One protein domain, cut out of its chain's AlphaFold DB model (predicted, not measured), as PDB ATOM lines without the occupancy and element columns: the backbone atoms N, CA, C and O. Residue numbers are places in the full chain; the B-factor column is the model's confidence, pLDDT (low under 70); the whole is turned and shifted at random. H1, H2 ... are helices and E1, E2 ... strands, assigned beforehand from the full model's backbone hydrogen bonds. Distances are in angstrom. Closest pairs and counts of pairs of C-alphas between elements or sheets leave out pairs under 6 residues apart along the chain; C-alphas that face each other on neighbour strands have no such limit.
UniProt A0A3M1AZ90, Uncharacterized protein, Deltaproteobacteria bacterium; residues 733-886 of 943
ATOM      1  N   ARG A 733     328.062 123.538 310.901       81.75
ATOM      2  CA  ARG A 733     327.636 122.238 311.443       81.75
ATOM      3  C   ARG A 733     326.317 121.766 310.837       81.75
ATOM      4  O   ARG A 733     326.204 120.598 310.493       81.75
ATOM      5  N   ASP A 734     325.363 122.676 310.632       81.38
ATOM      6  CA  ASP A 734     324.028 122.360 310.107       81.38
ATOM      7  C   ASP A 734     324.070 121.536 308.798       81.38
ATOM      8  O   ASP A 734     323.440 120.473 308.741       81.38
ATOM      9  N   PRO A 735     324.805 121.950 307.740       86.44
ATOM     10  CA  PRO A 735     324.903 121.147 306.521       86.44
ATOM     11  C   PRO A 735     325.675 119.832 306.698       86.44
ATOM     12  O   PRO A 735     325.359 118.870 306.000       86.44
ATOM     13  N   LEU A 736     326.651 119.759 307.609       85.56
ATOM     14  CA  LEU A 736     327.421 118.537 307.878       85.56
ATOM     15  C   LEU A 736     326.569 117.485 308.605       85.56
ATOM     16  O   LEU A 736     326.485 116.332 308.174       85.56
ATOM     17  N   GLU A 737     325.852 117.895 309.650       85.06
ATOM     18  CA  GLU A 737     324.941 117.031 310.403       85.06
ATOM     19  C   GLU A 737     323.801 116.515 309.512       85.06
ATOM     20  O   GLU A 737     323.414 115.347 309.597       85.06
ATOM     21  N   ALA A 738     323.303 117.345 308.585       82.50
ATOM     22  CA  ALA A 738     322.255 116.962 307.635       82.50
ATOM     23  C   ALA A 738     322.653 115.802 306.703       82.50
ATOM     24  O   ALA A 738     321.777 115.092 306.201       82.50
ATOM     25  N   VAL A 739     323.955 115.592 306.479       88.44
ATOM     26  CA  VAL A 739     324.495 114.468 305.694       88.44
ATOM     27  C   VAL A 739     325.103 113.363 306.566       88.44
ATOM     28  O   VAL A 739     325.660 112.404 306.031       88.44
ATOM     29  N   GLY A 740     324.938 113.451 307.891       84.12
ATOM     30  CA  GLY A 740     325.358 112.436 308.857       84.12
ATOM     31  C   GLY A 740     326.824 112.515 309.288       84.12
ATOM     32  O   GLY A 740     327.351 111.494 309.718       84.12
ATOM     33  N   ILE A 741     327.472 113.678 309.155       83.06
ATOM     34  CA  ILE A 741     328.839 113.927 309.643       83.06
ATOM     35  C   ILE A 741     328.754 114.539 311.049       83.06
ATOM     36  O   ILE A 741     328.170 115.610 311.215       83.06
ATOM     37  N   ASP A 742     329.335 113.873 312.048       73.69
ATOM     38  CA  ASP A 742     329.227 114.234 313.469       73.69
ATOM     39  C   ASP A 742     330.547 114.788 314.039       73.69
ATOM     40  O   ASP A 742     331.619 114.196 313.913       73.69
ATOM     41  N   ILE A 743     330.478 115.929 314.727       68.25
ATOM     42  CA  ILE A 743     331.635 116.610 315.337       68.25
ATOM     43  C   ILE A 743     332.380 115.779 316.397       68.25
ATOM     44  O   ILE A 743     333.562 116.004 316.671       68.25
ATOM     45  N   LEU A 744     331.726 114.848 317.082       64.62
ATOM     46  CA  LEU A 744     332.384 114.036 318.103       64.62
ATOM     47  C   LEU A 744     333.231 112.939 317.467       64.62
ATOM     48  O   LEU A 744     334.329 112.677 317.969       64.62
ATOM     49  N   ASP A 745     332.759 112.381 316.354       68.81
ATOM     50  CA  ASP A 745     333.298 111.157 315.765       68.81
ATOM     51  C   ASP A 745     334.089 111.372 314.466       68.81
ATOM     52  O   ASP A 745     334.934 110.530 314.136       68.81
ATOM     53  N   ASP A 746     333.836 112.454 313.726       79.25
ATOM     54  CA  ASP A 746     334.303 112.599 312.342       79.25
ATOM     55  C   ASP A 746     335.324 113.710 312.109       79.25
ATOM     56  O   ASP A 746     336.116 113.568 311.181       79.25
ATOM     57  N   TYR A 747     335.336 114.783 312.907       81.31
ATOM     58  CA  TYR A 747     336.272 115.907 312.748       81.31
ATOM     59  C   TYR A 747     336.440 116.710 314.049       81.31
ATOM     60  O   TYR A 747     335.679 116.561 314.994       81.31
ATOM     61  N   ALA A 748     337.439 117.585 314.137       76.00
ATOM     62  CA  ALA A 748     337.529 118.652 315.134       76.00
ATOM     63  C   ALA A 748     337.417 120.010 314.449       76.00
ATOM     64  O   ALA A 748     337.777 120.143 313.290       76.00
ATOM     65  N   GLU A 749     336.937 121.019 315.162       77.38
ATOM     66  CA  GLU A 749     336.830 122.374 314.625       77.38
ATOM     67  C   GLU A 749     337.497 123.387 315.540       77.38
ATOM     68  O   GLU A 749     337.512 123.224 316.764       77.38
ATOM     69  N   ASN A 750     338.004 124.445 314.928       71.44
ATOM     70  CA  ASN A 750     338.389 125.669 315.605       71.44
ATOM     71  C   ASN A 750     337.776 126.853 314.849       71.44
ATOM     72  O   ASN A 750     337.576 126.782 313.637       71.44
ATOM     73  N   PHE A 751     337.509 127.935 315.566       63.56
ATOM     74  CA  PHE A 751     337.168 129.219 314.972       63.56
ATOM     75  C   PHE A 751     338.280 130.182 315.355       63.56
ATOM     76  O   PHE A 751     338.404 130.555 316.521       63.56
ATOM     77  N   GLY A 752     339.104 130.566 314.384       53.44
ATOM     78  CA  GLY A 752     340.172 131.541 314.606       53.44
ATOM     79  C   GLY A 752     339.682 132.996 314.631       53.44
ATOM     80  O   GLY A 752     340.496 133.901 314.540       53.44
ATOM     81  N   GLY A 753     338.371 133.226 314.718       61.25
ATOM     82  CA  GLY A 753     337.731 134.540 314.697       61.25
ATOM     83  C   GLY A 753     336.230 134.406 314.430       61.25
ATOM     84  O   GLY A 753     335.674 133.308 314.489       61.25
ATOM     85  N   THR A 754     335.562 135.513 314.110       71.81
ATOM     86  CA  THR A 754     334.123 135.528 313.788       71.81
ATOM     87  C   THR A 754     333.815 135.383 312.302       71.81
ATOM     88  O   THR A 754     332.669 135.091 311.965       71.81
ATOM     89  N   SER A 755     334.808 135.522 311.415       85.19
ATOM     90  CA  SER A 755     334.617 135.355 309.962       85.19
ATOM     91  C   SER A 755     335.328 134.130 309.387       85.19
ATOM     92  O   SER A 755     335.323 133.947 308.177       85.19
ATOM     93  N   MET A 756     335.917 133.258 310.209       86.50
ATOM     94  CA  MET A 756     336.614 132.071 309.709       86.50
ATOM     95  C   MET A 756     336.464 130.845 310.610       86.50
ATOM     96  O   MET A 756     336.417 130.951 311.836       86.50
ATOM     97  N   GLY A 757     336.412 129.672 309.983       84.69
ATOM     98  CA  GLY A 757     336.376 128.366 310.629       84.69
ATOM     99  C   GLY A 757     337.367 127.395 309.998       84.69
ATOM    100  O   GLY A 757     337.710 127.506 308.821       84.69
ATOM    101  N   MET A 758     337.819 126.431 310.791       87.06
ATOM    102  CA  MET A 758     338.777 125.408 310.386       87.06
ATOM    103  C   MET A 758     338.269 124.040 310.816       87.06
ATOM    104  O   MET A 758     337.879 123.870 311.976       87.06
ATOM    105  N   LEU A 759     338.323 123.059 309.917       88.19
ATOM    106  CA  LEU A 759     338.062 121.653 310.233       88.19
ATOM    107  C   LEU A 759     339.382 120.878 310.234       88.19
ATOM    108  O   LEU A 759     340.194 121.060 309.334       88.19
ATOM    109  N   TYR A 760     339.581 120.005 311.218       87.00
ATOM    110  CA  TYR A 760     340.803 119.229 311.429       87.00
ATOM    111  C   TYR A 760     340.507 117.751 311.656       87.00
ATOM    112  O   TYR A 760     339.533 117.390 312.319       87.00
ATOM    113  N   GLY A 761     341.433 116.896 311.230       84.12
ATOM    114  CA  GLY A 761     341.364 115.455 311.443       84.12
ATOM    115  C   GLY A 761     340.115 114.811 310.851       84.12
ATOM    116  O   GLY A 761     339.662 113.805 311.398       84.12
ATOM    117  N   MET A 762     339.547 115.388 309.790       88.50
ATOM    118  CA  MET A 762     338.382 114.817 309.133       88.50
ATOM    119  C   MET A 762     338.745 113.476 308.478       88.50
ATOM    120  O   MET A 762     339.836 113.300 307.933       88.50
ATOM    121  N   LYS A 763     337.837 112.499 308.541       86.69
ATOM    122  CA  LYS A 763     338.044 111.200 307.881       86.69
ATOM    123  C   LYS A 763     338.098 111.382 306.353       86.69
ATOM    124  O   LYS A 763     337.158 111.964 305.803       86.69
ATOM    125  N   PRO A 764     339.126 110.870 305.645       89.06
ATOM    126  CA  PRO A 764     339.291 111.096 304.205       89.06
ATOM    127  C   PRO A 764     338.083 110.689 303.352       89.06
ATOM    128  O   PRO A 764     337.763 111.345 302.362       89.06
ATOM    129  N   GLU A 765     337.364 109.631 303.736       92.62
ATOM    130  CA  GLU A 765     336.154 109.175 303.047       92.62
ATOM    131  C   GLU A 765     334.976 110.165 303.120       92.62
ATOM    132  O   GLU A 765     334.033 110.042 302.335       92.62
ATOM    133  N   LEU A 766     335.025 111.149 304.026       93.44
ATOM    134  CA  LEU A 766     333.983 112.161 304.218       93.44
ATOM    135  C   LEU A 766     334.263 113.475 303.482       93.44
ATOM    136  O   LEU A 766     333.324 114.246 303.298       93.44
ATOM    137  N   TYR A 767     335.491 113.723 303.008       92.88
ATOM    138  CA  TYR A 767     335.899 115.019 302.439       92.88
ATOM    139  C   TYR A 767     334.949 115.517 301.346       92.88
ATOM    140  O   TYR A 767     334.346 116.579 301.481       92.88
ATOM    141  N   SER A 768     334.726 114.717 300.298       92.75
ATOM    142  CA  SER A 768     333.863 115.137 299.186       92.75
ATOM    143  C   SER A 768     332.387 115.262 299.576       92.75
ATOM    144  O   SER A 768     331.619 115.912 298.870       92.75
ATOM    145  N   LEU A 769     331.941 114.574 300.633       94.69
ATOM    146  CA  LEU A 769     330.576 114.719 301.138       94.69
ATOM    147  C   LEU A 769     330.430 116.028 301.922       94.69
ATOM    148  O   LEU A 769     329.458 116.744 301.691       94.69
ATOM    149  N   ALA A 770     331.399 116.337 302.788       93.06
ATOM    150  CA  ALA A 770     331.450 117.557 303.585       93.06
ATOM    151  C   ALA A 770     331.497 118.810 302.700       93.06
ATOM    152  O   ALA A 770     330.665 119.700 302.854       93.06
ATOM    153  N   GLU A 771     332.415 118.835 301.735       92.75
ATOM    154  CA  GLU A 771     332.592 119.932 300.777       92.75
ATOM    155  C   GLU A 771     331.289 120.235 300.025       92.75
ATOM    156  O   GLU A 771     330.724 121.318 300.177       92.75
ATOM    157  N   ARG A 772     330.700 119.236 299.349       93.62
ATOM    158  CA  ARG A 772     329.421 119.407 298.634       93.62
ATOM    159  C   ARG A 772     328.273 119.853 299.538       93.62
ATOM    160  O   ARG A 772     327.391 120.582 299.083       93.62
ATOM    161  N   ALA A 773     328.228 119.370 300.780       93.12
ATOM    162  CA  ALA A 773     327.185 119.749 301.727       93.12
ATOM    163  C   ALA A 773     327.311 121.225 302.130       93.12
ATOM    164  O   ALA A 773     326.309 121.940 302.136       93.12
ATOM    165  N   MET A 774     328.529 121.688 302.420       92.94
ATOM    166  CA  MET A 774     328.798 123.074 302.804       92.94
ATOM    167  C   MET A 774     328.650 124.048 301.628       92.94
ATOM    168  O   MET A 774     328.047 125.106 301.800       92.94
ATOM    169  N   GLU A 775     329.134 123.706 300.432       91.38
ATOM    170  CA  GLU A 775     329.000 124.543 299.228       91.38
ATOM    171  C   GLU A 775     327.545 124.654 298.755       91.38
ATOM    172  O   GLU A 775     327.082 125.722 298.342       91.38
ATOM    173  N   GLY A 776     326.799 123.548 298.851       90.69
ATOM    174  CA  GLY A 776     325.381 123.482 298.505       90.69
ATOM    175  C   GLY A 776     324.455 124.155 299.522       90.69
ATOM    176  O   GLY A 776     323.253 124.269 299.265       90.69
ATOM    177  N   TYR A 777     324.978 124.602 300.667       91.06
ATOM    178  CA  TYR A 777     324.186 125.229 301.714       91.06
ATOM    179  C   TYR A 777     323.784 126.654 301.328       91.06
ATOM    180  O   TYR A 777     324.625 127.508 301.064       91.06
ATOM    181  N   GLN A 778     322.477 126.918 301.313       89.75
ATOM    182  CA  GLN A 778     321.916 128.208 300.921       89.75
ATOM    183  C   GLN A 778     321.188 128.853 302.095       89.75
ATOM    184  O   GLN A 778     320.315 128.238 302.712       89.75
ATOM    185  N   VAL A 779     321.484 130.125 302.350       84.94
ATOM    186  CA  VAL A 779     320.746 130.954 303.306       84.94
ATOM    187  C   VAL A 779     320.058 132.106 302.589       84.94
ATOM    188  O   VAL A 779     320.599 132.716 301.674       84.94
ATOM    189  N   THR A 780     318.831 132.409 303.007       80.81
ATOM    190  CA  THR A 780     318.105 133.611 302.577       80.81
ATOM    191  C   THR A 780     318.086 134.603 303.728       80.81
ATOM    192  O   THR A 780     317.721 134.232 304.848       80.81
ATOM    193  N   GLU A 781     318.470 135.850 303.454       71.12
ATOM    194  CA  GLU A 781     318.414 136.942 304.424       71.12
ATOM    195  C   GLU A 781     317.291 137.912 304.049       71.12
ATOM    196  O   GLU A 781     317.464 138.850 303.266       71.12
ATOM    197  N   GLU A 782     316.104 137.652 304.603       61.19
ATOM    198  CA  GLU A 782     314.867 138.370 304.273       61.19
ATOM    199  C   GLU A 782     314.964 139.876 304.562       61.19
ATOM    200  O   GLU A 782     314.339 140.672 303.861       61.19
ATOM    201  N   ARG A 783     315.789 140.286 305.540       62.09
ATOM    202  CA  ARG A 783     315.960 141.696 305.930       62.09
ATOM    203  C   ARG A 783     316.542 142.568 304.813       62.09
ATOM    204  O   ARG A 783     316.241 143.758 304.773       62.09
ATOM    205  N   PHE A 784     317.320 141.985 303.900       58.81
ATOM    206  CA  PHE A 784     317.970 142.708 302.799       58.81
ATOM    207  C   PHE A 784     317.390 142.360 301.425       58.81
ATOM    208  O   PHE A 784     317.949 142.756 300.408       58.81
ATOM    209  N   GLY A 785     316.278 141.611 301.373       56.97
ATOM    210  CA  GLY A 785     315.656 141.198 300.110       56.97
ATOM    211  C   GLY A 785     316.578 140.363 299.212       56.97
ATOM    212  O   GLY A 785     316.385 140.340 297.996       56.97
ATOM    213  N   GLY A 786     317.595 139.722 299.799       64.88
ATOM    214  CA  GLY A 786     318.643 139.019 299.068       64.88
ATOM    215  C   GLY A 786     318.163 137.699 298.471       64.88
ATOM    216  O   GLY A 786     317.338 136.994 299.058       64.88
ATOM    217  N   ALA A 787     318.711 137.346 297.307       77.56
ATOM    218  CA  ALA A 787     318.605 135.992 296.778       77.56
ATOM    219  C   ALA A 787     319.289 134.991 297.735       77.56
ATOM    220  O   ALA A 787     320.182 135.390 298.488       77.56
ATOM    221  N   PRO A 788     318.894 133.703 297.726       85.19
ATOM    222  CA  PRO A 788     319.645 132.666 298.425       85.19
ATOM    223  C   PRO A 788     321.131 132.724 298.043       85.19
ATOM    224  O   PRO A 788     321.448 132.808 296.856       85.19
ATOM    225  N   THR A 789     322.014 132.722 299.043       86.44
ATOM    226  CA  THR A 789     323.472 132.745 298.859       86.44
ATOM    227  C   THR A 789     324.150 131.722 299.768       86.44
ATOM    228  O   THR A 789     323.640 131.401 300.847       86.44
ATOM    229  N   THR A 790     325.315 131.227 299.347       89.25
ATOM    230  CA  THR A 790     326.226 130.470 300.216       89.25
ATOM    231  C   THR A 790     326.996 131.469 301.090       89.25
ATOM    232  O   THR A 790     327.672 132.342 300.534       89.25
ATOM    233  N   PRO A 791     326.920 131.373 302.431       89.06
ATOM    234  CA  PRO A 791     327.435 132.397 303.347       89.06
ATOM    235  C   PRO A 791     328.961 132.371 303.521       89.06
ATOM    236  O   PRO A 791     329.512 133.215 304.226       89.06
ATOM    237  N   TRP A 792     329.638 131.410 302.896       90.88
ATOM    238  CA  TRP A 792     331.068 131.172 303.029       90.88
ATOM    239  C   TRP A 792     331.687 130.652 301.730       90.88
ATOM    240  O   TRP A 792     330.988 130.212 300.815       90.88
ATOM    241  N   ILE A 793     333.013 130.677 301.703       90.62
ATOM    242  CA  ILE A 793     333.892 129.960 300.784       90.62
ATOM    243  C   ILE A 793     334.483 128.784 301.565       90.62
ATOM    244  O   ILE A 793     334.904 128.957 302.708       90.62
ATOM    245  N   VAL A 794     334.502 127.597 300.966       91.44
ATOM    246  CA  VAL A 794     335.140 126.405 301.536       91.44
ATOM    247  C   VAL A 794     336.401 126.140 300.726       91.44
ATOM    248  O   VAL A 794     336.330 126.167 299.506       91.44
ATOM    249  N   LEU A 795     337.538 125.929 301.390       91.62
ATOM    250  CA  LEU A 795     338.805 125.595 300.738       91.62
ATOM    251  C   LEU A 795     339.335 124.281 301.301       91.62
ATOM    252  O   LEU A 795     339.699 124.208 302.477       91.62
ATOM    253  N   SER A 796     339.383 123.252 300.464       91.38
ATOM    254  CA  SER A 796     339.993 121.956 300.772       91.38
ATOM    255  C   SER A 796     341.525 122.014 300.737       91.38
ATOM    256  O   SER A 796     342.124 122.931 300.178       91.38
ATOM    257  N   ARG A 797     342.207 120.997 301.279       88.50
ATOM    258  CA  ARG A 797     343.679 120.867 301.160       88.50
ATOM    259  C   ARG A 797     344.192 120.862 299.726       88.50
ATOM    260  O   ARG A 797     345.259 121.417 299.474       88.50
ATOM    261  N   GLU A 798     343.461 120.246 298.803       88.31
ATOM    262  CA  GLU A 798     343.850 120.235 297.390       88.31
ATOM    263  C   GLU A 798     343.743 121.633 296.778       88.31
ATOM    264  O   GLU A 798     344.631 122.051 296.038       88.31
ATOM    265  N   GLU A 799     342.710 122.392 297.128       89.56
ATOM    266  CA  GLU A 799     342.573 123.785 296.704       89.56
ATOM    267  C   GLU A 799     343.607 124.695 297.363       89.56
ATOM    268  O   GLU A 799     344.200 125.530 296.690       89.56
ATOM    269  N   MET A 800     343.910 124.501 298.648       90.56
ATOM    270  CA  MET A 800     344.998 125.224 299.312       90.56
ATOM    271  C   MET A 800     346.341 124.968 298.620       90.56
ATOM    272  O   MET A 800     347.130 125.894 298.463       90.56
ATOM    273  N   LYS A 801     346.597 123.725 298.190       89.81
ATOM    274  CA  LYS A 801     347.845 123.307 297.534       89.81
ATOM    275  C   LYS A 801     348.002 123.832 296.110       89.81
ATOM    276  O   LYS A 801     349.126 124.032 295.662       89.81
ATOM    277  N   ASN A 802     346.900 123.972 295.379       88.25
ATOM    278  CA  ASN A 802     346.922 124.330 293.959       88.25
ATOM    279  C   ASN A 802     346.459 125.776 293.698       88.25
ATOM    280  O   ASN A 802     346.532 126.248 292.562       88.25
ATOM    281  N   GLY A 803     346.000 126.466 294.744       83.62
ATOM    282  CA  GLY A 803     345.255 127.714 294.666       83.62
ATOM    283  C   GLY A 803     343.800 127.499 294.246       83.62
ATOM    284  O   GLY A 803     343.455 126.505 293.602       83.62
ATOM    285  N   SER A 804     342.937 128.449 294.603       79.12
ATOM    286  CA  SER A 804     341.513 128.444 294.253       79.12
ATOM    287  C   SER A 804     341.073 129.800 293.703       79.12
ATOM    288  O   SER A 804     341.687 130.838 293.954       79.12
ATOM    289  N   TYR A 805     340.012 129.799 292.902       72.19
ATOM    290  CA  TYR A 805     339.455 131.000 292.289       72.19
ATOM    291  C   TYR A 805     337.936 130.874 292.216       72.19
ATOM    292  O   TYR A 805     337.404 129.833 291.839       72.19
ATOM    293  N   ASP A 806     337.228 131.956 292.522       67.62
ATOM    294  CA  ASP A 806     335.821 132.086 292.156       67.62
ATOM    295  C   ASP A 806     335.730 132.490 290.682       67.62
ATOM    296  O   ASP A 806     336.016 133.631 290.317       67.62
ATOM    297  N   ASP A 807     335.314 131.551 289.832       59.28
ATOM    298  CA  ASP A 807     335.170 131.751 288.387       59.28
ATOM    299  C   ASP A 807     334.216 132.901 288.019       59.28
ATOM    300  O   ASP A 807     334.405 133.555 286.987       59.28
ATOM    301  N   ALA A 808     333.193 133.171 288.834       52.34
ATOM    302  CA  ALA A 808     332.187 134.191 288.547       52.34
ATOM    303  C   ALA A 808     332.698 135.601 288.856       52.34
ATOM    304  O   ALA A 808     332.433 136.533 288.095       52.34
ATOM    305  N   THR A 809     333.433 135.757 289.957       57.91
ATOM    306  CA  THR A 809     333.989 137.054 290.381       57.91
ATOM    307  C   THR A 809     335.438 137.260 289.939       57.91
ATOM    308  O   THR A 809     335.953 138.371 290.041       57.91
ATOM    309  N   GLN A 810     336.085 136.212 289.417       55.12
ATOM    310  CA  GLN A 810     337.526 136.142 289.144       55.12
ATOM    311  C   GLN A 810     338.370 136.483 290.388       55.12
ATOM    312  O   GLN A 810     339.484 137.003 290.283       55.12
ATOM    313  N   THR A 811     337.832 136.207 291.580       66.12
ATOM    314  CA  THR A 811     338.512 136.463 292.854       66.12
ATOM    315  C   THR A 811     339.370 135.261 293.214       66.12
ATOM    316  O   THR A 811     338.864 134.149 293.322       66.12
ATOM    317  N   ALA A 812     340.670 135.487 293.382       69.69
ATOM    318  CA  ALA A 812     341.618 134.458 293.790       69.69
ATOM    319  C   ALA A 812     341.602 134.262 295.312       69.69
ATOM    320  O   ALA A 812     341.569 135.247 296.051       69.69
ATOM    321  N   TYR A 813     341.704 133.011 295.753       78.38
ATOM    322  CA  TYR A 813     341.867 132.607 297.148       78.38
ATOM    323  C   TYR A 813     343.001 131.585 297.249       78.38
ATOM    324  O   TYR A 813     343.131 130.717 296.386       78.38
ATOM    325  N   GLY A 814     343.823 131.641 298.298       70.56
ATOM    326  CA  GLY A 814     344.904 130.664 298.439       70.56
ATOM    327  C   GLY A 814     345.970 130.827 297.349       70.56
ATOM    328  O   GLY A 814     346.430 129.835 296.789       70.56
ATOM    329  N   VAL A 815     346.313 132.068 296.984       83.31
ATOM    330  CA  VAL A 815     347.151 132.382 295.808       83.31
ATOM    331  C   VAL A 815     348.512 131.686 295.890       83.31
ATOM    332  O   VAL A 815     349.130 131.646 296.951       83.31
ATOM    333  N   CYS A 816     349.000 131.174 294.757       89.44
ATOM    334  CA  CYS A 816     350.326 130.572 294.651       89.44
ATOM    335  C   CYS A 816     351.314 131.490 293.931       89.44
ATOM    336  O   CYS A 816     350.963 132.144 292.947       89.44
ATOM    337  N   ASN A 817     352.566 131.503 294.385       89.56
ATOM    338  CA  ASN A 817     353.644 132.234 293.726       89.56
ATOM    339  C   ASN A 817     354.342 131.396 292.641       89.56
ATOM    340  O   ASN A 817     354.096 130.202 292.473       89.56
ATOM    341  N   GLU A 818     355.272 132.021 291.915       86.75
ATOM    342  CA  GLU A 818     356.048 131.375 290.843       86.75
ATOM    343  C   GLU A 818     356.926 130.209 291.329       86.75
ATOM    344  O   GLU A 818     357.363 129.384 290.525       86.75
ATOM    345  N   ARG A 819     357.177 130.117 292.643       85.38
ATOM    346  CA  ARG A 819     357.901 129.004 293.274       85.38
ATOM    347  C   ARG A 819     356.982 127.825 293.615       85.38
ATOM    348  O   ARG A 819     357.470 126.821 294.119       85.38
ATOM    349  N   GLY A 820     355.681 127.934 293.343       87.00
ATOM    350  CA  GLY A 820     354.685 126.902 293.630       87.00
ATOM    351  C   GLY A 820     354.250 126.832 295.094       87.00
ATOM    352  O   GLY A 820     353.593 125.865 295.465       87.00
ATOM    353  N   ARG A 821     354.600 127.824 295.929       90.69
ATOM    354  CA  ARG A 821     354.096 127.925 297.309       90.69
ATOM    355  C   ARG A 821     352.785 128.694 297.319       90.69
ATOM    356  O   ARG A 821     352.674 129.697 296.615       90.69
ATOM    357  N   CYS A 822     351.828 128.240 298.120       91.88
ATOM    358  CA  CYS A 822     350.471 128.771 298.145       91.88
ATOM    359  C   CYS A 822     350.096 129.315 299.519       91.88
ATOM    360  O   CYS A 822     350.521 128.798 300.550       91.88
ATOM    361  N   GLU A 823     349.282 130.364 299.512       91.25
ATOM    362  CA  GLU A 823     349.017 131.240 300.651       91.25
ATOM    363  C   GLU A 823     348.563 130.510 301.927       91.25
ATOM    364  O   GLU A 823     348.997 130.851 303.026       91.25
ATOM    365  N   LEU A 824     347.732 129.476 301.769       92.31
ATOM    366  CA  LEU A 824     347.101 128.710 302.853       92.31
ATOM    367  C   LEU A 824     347.649 127.277 302.993       92.31
ATOM    368  O   LEU A 824     347.119 126.482 303.770       92.31
ATOM    369  N   TYR A 825     348.701 126.925 302.249       92.38
ATOM    370  CA  TYR A 825     349.285 125.583 302.257       92.38
ATOM    371  C   TYR A 825     350.609 125.556 303.017       92.38
ATOM    372  O   TYR A 825     351.571 126.212 302.623       92.38
ATOM    373  N   SER A 826     350.675 124.753 304.083       92.62
ATOM    374  CA  SER A 826     351.931 124.476 304.780       92.62
ATOM    375  C   SER A 826     352.519 123.142 304.331       92.62
ATOM    376  O   SER A 826     352.004 122.082 304.683       92.62
ATOM    377  N   GLU A 827     353.620 123.196 303.578       88.19
ATOM    378  CA  GLU A 827     354.358 122.009 303.121       88.19
ATOM    379  C   GLU A 827     354.808 121.146 304.309       88.19
ATOM    380  O   GLU A 827     354.482 119.962 304.381       88.19
ATOM    381  N   PHE A 828     355.452 121.758 305.308       90.62
ATOM    382  CA  PHE A 828     355.963 121.039 306.472       90.62
ATOM    383  C   PHE A 828     354.855 120.343 307.269       90.62
ATOM    384  O   PHE A 828     354.913 119.132 307.503       90.62
ATOM    385  N   TYR A 829     353.847 121.107 307.703       90.31
ATOM    386  CA  TYR A 829     352.861 120.606 308.657       90.31
ATOM    387  C   TYR A 829     351.902 119.597 308.056       90.31
ATOM    388  O   TYR A 829     351.464 118.707 308.777       90.31
ATOM    389  N   ILE A 830     351.614 119.688 306.759       88.25
ATOM    390  CA  ILE A 830     350.769 118.710 306.074       88.25
ATOM    391  C   ILE A 830     351.534 117.398 305.842       88.25
ATOM    392  O   ILE A 830     350.950 116.322 305.970       88.25
ATOM    393  N   GLU A 831     352.831 117.457 305.531       83.31
ATOM    394  CA  GLU A 831     353.634 116.264 305.220       83.31
ATOM    395  C   GLU A 831     354.152 115.523 306.465       83.31
ATOM    396  O   GLU A 831     354.376 114.312 306.411       83.31
ATOM    397  N   HIS A 832     354.285 116.214 307.604       84.12
ATOM    398  CA  HIS A 832     354.888 115.683 308.836       84.12
ATOM    399  C   HIS A 832     353.902 115.542 310.006       84.12
ATOM    400  O   HIS A 832     354.303 115.581 311.174       84.12
ATOM    401  N   GLU A 833     352.609 115.355 309.727       78.81
ATOM    402  CA  GLU A 833     351.602 115.224 310.782       78.81
ATOM    403  C   GLU A 833     351.835 114.011 311.702       78.81
ATOM    404  O   GLU A 833     351.713 112.850 311.303       78.81
ATOM    405  N   ALA A 834     352.053 114.281 312.990       73.25
ATOM    406  CA  ALA A 834     352.145 113.295 314.057       73.25
ATOM    407  C   ALA A 834     351.131 113.622 315.176       73.25
ATOM    408  O   ALA A 834     351.278 114.639 315.862       73.25
ATOM    409  N   PRO A 835     350.111 112.769 315.417       65.19
ATOM    410  CA  PRO A 835     349.062 113.035 316.404       65.19
ATOM    411  C   PRO A 835     349.603 113.357 317.806       65.19
ATOM    412  O   PRO A 835     350.367 112.576 318.373       65.19
ATOM    413  N   GLY A 836     349.202 114.499 318.376       60.31
ATOM    414  CA  GLY A 836     349.616 114.950 319.711       60.31
ATOM    415  C   GLY A 836     351.060 115.461 319.811       60.31
ATOM    416  O   GLY A 836     351.469 115.928 320.879       60.31
ATOM    417  N   VAL A 837     351.828 115.390 318.719       66.38
ATOM    418  CA  VAL A 837     353.254 115.738 318.671       66.38
ATOM    419  C   VAL A 837     353.493 116.952 317.781       66.38
ATOM    420  O   VAL A 837     354.156 117.883 318.237       66.38
ATOM    421  N   SER A 838     352.930 116.973 316.570       75.56
ATOM    422  CA  SER A 838     353.002 118.110 315.650       75.56
ATOM    423  C   SER A 838     351.702 118.913 315.652       75.56
ATOM    424  O   SER A 838     350.622 118.389 315.947       75.56
ATOM    425  N   HIS A 839     351.818 120.188 315.292       84.62
ATOM    426  CA  HIS A 839     350.677 121.005 314.896       84.62
ATOM    427  C   HIS A 839     349.976 120.320 313.713       84.62
ATOM    428  O   HIS A 839     350.632 119.792 312.811       84.62
ATOM    429  N   LYS A 840     348.647 120.234 313.783       87.06
ATOM    430  CA  LYS A 840     347.786 119.746 312.710       87.06
ATOM    431  C   LYS A 840     347.306 120.912 311.865       87.06
ATOM    432  O   LYS A 840     346.612 121.781 312.383       87.06
ATOM    433  N   TRP A 841     347.596 120.853 310.571       90.81
ATOM    434  CA  TRP A 841     347.071 121.810 309.606       90.81
ATOM    435  C   TRP A 841     345.581 121.538 309.312       90.81
ATOM    436  O   TRP A 841     345.155 120.379 309.390       90.81
ATOM    437  N   PRO A 842     344.765 122.539 308.945       91.31
ATOM    438  CA  PRO A 842     343.360 122.319 308.607       91.31
ATOM    439  C   PRO A 842     343.163 121.397 307.390       91.31
ATOM    440  O   PRO A 842     343.952 121.390 306.442       91.31
ATOM    441  N   ASP A 843     342.100 120.596 307.410       91.81
ATOM    442  CA  ASP A 843     341.564 119.883 306.240       91.81
ATOM    443  C   ASP A 843     340.740 120.816 305.351       91.81
ATOM    444  O   ASP A 843     340.819 120.739 304.125       91.81
ATOM    445  N   PHE A 844     339.972 121.702 305.993       91.88
ATOM    446  CA  PHE A 844     339.157 122.718 305.342       91.88
ATOM    447  C   PHE A 844     339.309 124.064 306.040       91.88
ATOM    448  O   PHE A 844     339.219 124.128 307.271       91.88
ATOM    449  N   TYR A 845     339.435 125.128 305.250       91.38
ATOM    450  CA  TYR A 845     339.084 126.479 305.680       91.38
ATOM    451  C   TYR A 845     337.661 126.824 305.260       91.38
ATOM    452  O   TYR A 845     337.210 126.451 304.179       91.38
ATOM    453  N   ILE A 846     336.968 127.562 306.119       91.06
ATOM    454  CA  ILE A 846     335.622 128.079 305.898       91.06
ATOM    455  C   ILE A 846     335.696 129.585 306.117       91.06
ATOM    456  O   ILE A 846     335.822 130.036 307.253       91.06
ATOM    457  N   LEU A 847     335.654 130.361 305.039       91.44
ATOM    458  CA  LEU A 847     335.814 131.815 305.061       91.44
ATOM    459  C   LEU A 847     334.453 132.465 304.836       91.44
ATOM    460  O   LEU A 847     333.878 132.354 303.754       91.44
ATOM    461  N   TYR A 848     333.910 133.114 305.858       89.88
ATOM    462  CA  TYR A 848     332.611 133.776 305.774       89.88
ATOM    463  C   TYR A 848     332.689 135.004 304.871       89.88
ATOM    464  O   TYR A 848     333.725 135.648 304.786       89.88
ATOM    465  N   ARG A 849     331.596 135.337 304.194       86.81
ATOM    466  CA  ARG A 849     331.516 136.505 303.306       86.81
ATOM    467  C   ARG A 849     330.197 137.233 303.496       86.81
ATOM    468  O   ARG A 849     329.336 136.779 304.250       86.81
ATOM    469  N   ASP A 850     330.011 138.339 302.787       86.12
ATOM    470  CA  ASP A 850     328.767 139.114 302.785       86.12
ATOM    471  C   ASP A 850     328.307 139.474 304.207       86.12
ATOM    472  O   ASP A 850     327.114 139.374 304.520       86.12
ATOM    473  N   HIS A 851     329.235 139.847 305.096       89.00
ATOM    474  CA  HIS A 851     328.949 140.192 306.493       89.00
ATOM    475  C   HIS A 851     328.338 139.046 307.329       89.00
ATOM    476  O   HIS A 851     327.793 139.295 308.409       89.00
ATOM    477  N   PHE A 852     328.346 137.793 306.854       87.19
ATOM    478  CA  PHE A 852     327.951 136.656 307.686       87.19
ATOM    479  C   PHE A 852     329.018 136.361 308.739       87.19
ATOM    480  O   PHE A 852     330.200 136.608 308.529       87.19
ATOM    481  N   GLN A 853     328.580 135.796 309.862       82.19
ATOM    482  CA  GLN A 853     329.462 135.434 310.963       82.19
ATOM    483  C   GLN A 853     329.295 133.977 311.376       82.19
ATOM    484  O   GLN A 853     328.194 133.406 311.316       82.19
ATOM    485  N   ALA A 854     330.397 133.407 311.850       77.31
ATOM    486  CA  ALA A 854     330.418 132.142 312.549       77.31
ATOM    487  C   ALA A 854     329.690 132.243 313.901       77.31
ATOM    488  O   ALA A 854     329.696 133.297 314.540       77.31
ATOM    489  N   PRO A 855     329.064 131.154 314.381       67.69
ATOM    490  CA  PRO A 855     328.563 131.098 315.748       67.69
ATOM    491  C   PRO A 855     329.710 131.260 316.758       67.69
ATOM    492  O   PRO A 855     330.687 130.512 316.740       67.69
ATOM    493  N   ILE A 856     329.566 132.204 317.692       58.91
ATOM    494  CA  ILE A 856     330.520 132.389 318.792       58.91
ATOM    495  C   ILE A 856     330.216 131.357 319.879       58.91
ATOM    496  O   ILE A 856     329.347 131.555 320.735       58.91
ATOM    497  N   TYR A 857     330.947 130.246 319.865       52.41
ATOM    498  CA  TYR A 857     330.962 129.309 320.986       52.41
ATOM    499  C   TYR A 857     331.882 129.850 322.086       52.41
ATOM    500  O   TYR A 857     332.922 130.425 321.789       52.41
ATOM    501  N   GLY A 858     331.561 129.645 323.369       38.94
ATOM    502  CA  GLY A 858     332.314 130.240 324.492       38.94
ATOM    503  C   GLY A 858     333.829 129.945 324.561       38.94
ATOM    504  O   GLY A 858     334.502 130.524 325.406       38.94
ATOM    505  N   GLY A 859     334.368 129.065 323.703       37.72
ATOM    506  CA  GLY A 859     335.810 128.867 323.511       37.72
ATOM    507  C   GLY A 859     336.480 129.858 322.543       37.72
ATOM    508  O   GLY A 859     337.670 130.090 322.680       37.72
ATOM    509  N   VAL A 860     335.732 130.492 321.635       42.34
ATOM    510  CA  VAL A 860     336.228 131.446 320.614       42.34
ATOM    511  C   VAL A 860     336.670 132.780 321.224       42.34
ATOM    512  O   VAL A 860     337.384 133.546 320.609       42.34
ATOM    513  N   LEU A 861     336.276 133.074 322.461       46.47
ATOM    514  CA  LEU A 861     336.741 134.272 323.166       46.47
ATOM    515  C   LEU A 861     338.008 134.007 323.991       46.47
ATOM    516  O   LEU A 861     338.699 134.955 324.356       46.47
ATOM    517  N   LEU A 862     338.380 132.735 324.212       40.03
ATOM    518  CA  LEU A 862     339.679 132.390 324.799       40.03
ATOM    519  C   LEU A 862     340.828 132.804 323.879       40.03
ATOM    520  O   LEU A 862     341.891 133.151 324.387       40.03
ATOM    521  N   SER A 863     340.603 132.811 322.559       36.56
ATOM    522  CA  SER A 863     341.613 133.199 321.576       36.56
ATOM    523  C   SER A 863     341.908 134.706 321.544       36.56
ATOM    524  O   SER A 863     342.912 135.105 320.966       36.56
ATOM    525  N   ILE A 864     341.109 135.532 322.227       41.16
ATOM    526  CA  ILE A 864     341.423 136.943 322.517       41.16
ATOM    527  C   ILE A 864     341.605 137.189 324.028       41.16
ATOM    528  O   ILE A 864     341.409 138.291 324.532       41.16
ATOM    529  N   GLY A 865     341.917 136.141 324.803       36.25
ATOM    530  CA  GLY A 865     342.211 136.255 326.239       36.25
ATOM    531  C   GLY A 865     340.993 136.359 327.174       36.25
ATOM    532  O   GLY A 865     341.144 136.683 328.357       36.25
ATOM    533  N   LEU A 866     339.776 136.064 326.699       39.22
ATOM    534  CA  LEU A 866     338.530 136.111 327.476       39.22
ATOM    535  C   LEU A 866     337.906 134.721 327.690       39.22
ATOM    536  O   LEU A 866     337.204 134.177 326.841       39.22
ATOM    537  N   ASP A 867     338.057 134.168 328.895       40.56
ATOM    538  CA  ASP A 867     337.336 132.951 329.291       40.56
ATOM    539  C   ASP A 867     335.866 133.255 329.627       40.56
ATOM    540  O   ASP A 867     335.531 133.654 330.748       40.56
ATOM    541  N   ILE A 868     334.976 133.058 328.648       38.41
ATOM    542  CA  ILE A 868     333.520 133.128 328.836       38.41
ATOM    543  C   ILE A 868     332.819 131.783 328.593       38.41
ATOM    544  O   ILE A 868     331.634 131.745 328.253       38.41
ATOM    545  N   SER A 869     333.526 130.673 328.841       33.41
ATOM    546  CA  SER A 869     333.122 129.268 328.616       33.41
ATOM    547  C   SER A 869     331.739 128.843 329.145       33.41
ATOM    548  O   SER A 869     331.295 127.718 328.882       33.41
ATOM    549  N   ILE A 870     331.082 129.704 329.926       31.67
ATOM    550  CA  ILE A 870     329.782 129.521 330.577       31.67
ATOM    551  C   ILE A 870     328.582 129.998 329.742       31.67
ATOM    552  O   ILE A 870     327.451 129.689 330.122       31.67
ATOM    553  N   PHE A 871     328.784 130.714 328.630       33.22
ATOM    554  CA  PHE A 871     327.688 131.121 327.747       33.22
ATOM    555  C   PHE A 871     327.597 130.213 326.512       33.22
ATOM    556  O   PHE A 871     328.615 129.958 325.869       33.22
ATOM    557  N   PRO A 872     326.400 129.692 326.189       34.44
ATOM    558  CA  PRO A 872     326.229 128.728 325.106       34.44
ATOM    559  C   PRO A 872     326.421 129.354 323.724       34.44
ATOM    560  O   PRO A 872     327.116 128.761 322.909       34.44
ATOM    561  N   GLU A 873     325.848 130.538 323.493       41.06
ATOM    562  CA  GLU A 873     325.899 131.307 322.243       41.06
ATOM    563  C   GLU A 873     325.613 132.772 322.618       41.06
ATOM    564  O   GLU A 873     324.568 133.053 323.217       41.06
ATOM    565  N   VAL A 874     326.533 133.705 322.353       43.66
ATOM    566  CA  VAL A 874     326.290 135.142 322.586       43.66
ATOM    567  C   VAL A 874     326.680 135.916 321.334       43.66
ATOM    568  O   VAL A 874     327.821 135.775 320.901       43.66
ATOM    569  N   PRO A 875     325.792 136.749 320.762       49.75
ATOM    570  CA  PRO A 875     326.128 137.619 319.640       49.75
ATOM    571  C   PRO A 875     326.884 138.842 320.173       49.75
ATOM    572  O   PRO A 875     326.337 139.941 320.231       49.75
ATOM    573  N   LEU A 876     328.085 138.622 320.713       57.19
ATOM    574  CA  LEU A 876     328.821 139.658 321.440       57.19
ATOM    575  C   LEU A 876     329.795 140.426 320.542       57.19
ATOM    576  O   LEU A 876     330.135 141.553 320.879       57.19
ATOM    577  N   LEU A 877     330.205 139.841 319.413       73.31
ATOM    578  CA  LEU A 877     331.095 140.491 318.456       73.31
ATOM    579  C   LEU A 877     330.278 141.012 317.272       73.31
ATOM    580  O   LEU A 877     329.594 140.257 316.579       73.31
ATOM    581  N   ILE A 878     330.300 142.329 317.112       84.19
ATOM    582  CA  ILE A 878     329.600 143.069 316.068       84.19
ATOM    583  C   ILE A 878     330.456 143.147 314.816       84.19
ATOM    584  O   ILE A 878     329.916 143.008 313.727       84.19
ATOM    585  N   GLY A 879     331.760 143.370 314.964       88.56
ATOM    586  CA  GLY A 879     332.707 143.352 313.862       88.56
ATOM    587  C   GLY A 879     333.531 142.072 313.837       88.56
ATOM    588  O   GLY A 879     333.783 141.440 314.870       88.56
ATOM    589  N   GLY A 880     334.047 141.727 312.662       88.62
ATOM    590  CA  GLY A 880     334.978 140.617 312.524       88.62
ATOM    591  C   GLY A 880     335.768 140.591 311.232       88.62
ATOM    592  O   GLY A 880     335.490 141.325 310.285       88.62
ATOM    593  N   HIS A 881     336.772 139.722 311.231       92.19
ATOM    594  CA  HIS A 881     337.759 139.564 310.168       92.19
ATOM    595  C   HIS A 881     338.161 138.085 310.020       92.19
ATOM    596  O   HIS A 881     337.608 137.217 310.707       92.19
ATOM    597  N   GLY A 882     339.056 137.792 309.074       89.38
ATOM    598  CA  GLY A 882     339.530 136.439 308.738       89.38
ATOM    599  C   GLY A 882     339.324 136.051 307.271       89.38
ATOM    600  O   GLY A 882     339.896 135.067 306.806       89.38
ATOM    601  N   SER A 883     338.564 136.860 306.533       89.25
ATOM    602  CA  SER A 883     338.020 136.538 305.213       89.25
ATOM    603  C   SER A 883     338.464 137.494 304.100       89.25
ATOM    604  O   SER A 883     339.016 138.560 304.389       89.25
ATOM    605  N   PRO A 884     338.212 137.155 302.818       88.44
ATOM    606  CA  PRO A 884     338.622 137.967 301.666       88.44
ATOM    607  C   PRO A 884     338.118 139.421 301.663       88.44
ATOM    608  O   PRO A 884     338.798 140.312 301.155       88.44
ATOM    609  N   ASP A 885     336.946 139.677 302.246       89.00
ATOM    610  CA  ASP A 885     336.343 141.010 302.407       89.00
ATOM    611  C   ASP A 885     337.072 141.894 303.433       89.00
ATOM    612  O   ASP A 885     336.809 143.089 303.521       89.00
ATOM    613  N   THR A 886     338.040 141.331 304.155       93.44
ATOM    614  CA  THR A 886     338.856 142.048 305.144       93.44
ATOM    615  C   THR A 886     340.317 142.201 304.732       93.44
ATOM    616  O   THR A 886     341.143 142.545 305.565       93.44
TER     617      THR A 886
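AT A GLANCE: This is residues 733 to 886 of the 943 residues of an uncharacterized protein of Deltaproteobacteria bacterium (UniProt A0A3M1AZ90). With little regular structure, long loops spread round a small antiparallel sheet, E1-E2-E6-E3, with H2 over one face; E4-E5 is a hairpin. Only 53 of 154 printed residues lie in four named helices and six named strands, class mixed. The whole is compact, radius of gyration of the C-alphas 16.2 A, spans 44 by 40 by 32 A.

IN THESE COORDINATES: H1 is residues 733-738, from C-alpha (327.636, 122.238, 311.443); E1 748-750; E2 756-760; H2 764-775, 17.6 A; E3 792-796; H3 797-802; E4 804-806; E5 811-813; H4 827-831; E6 844-848, ending at C-alpha (332.611, 133.776, 305.774).

HOW THE PARTS SIT: N 757 and O 846 of E2 and E6 are within hydrogen-bond range, 2.8 A. H2 is on the sheet over E3, height 9.5 A; H3 only grazes it; H1 and H4 are not on it. H1 touches H2's residues 770-774 alone, closest C-alphas 735 and 773, 5.5 A. Helix O i to N i+4 pairs are within range, but 6 of 8 in H2.

THE WHOLE: The printed part has no cut; links H2-E3, E5-H4 and H4-E6 are long; residues 855-876 are among those under pLDDT 70.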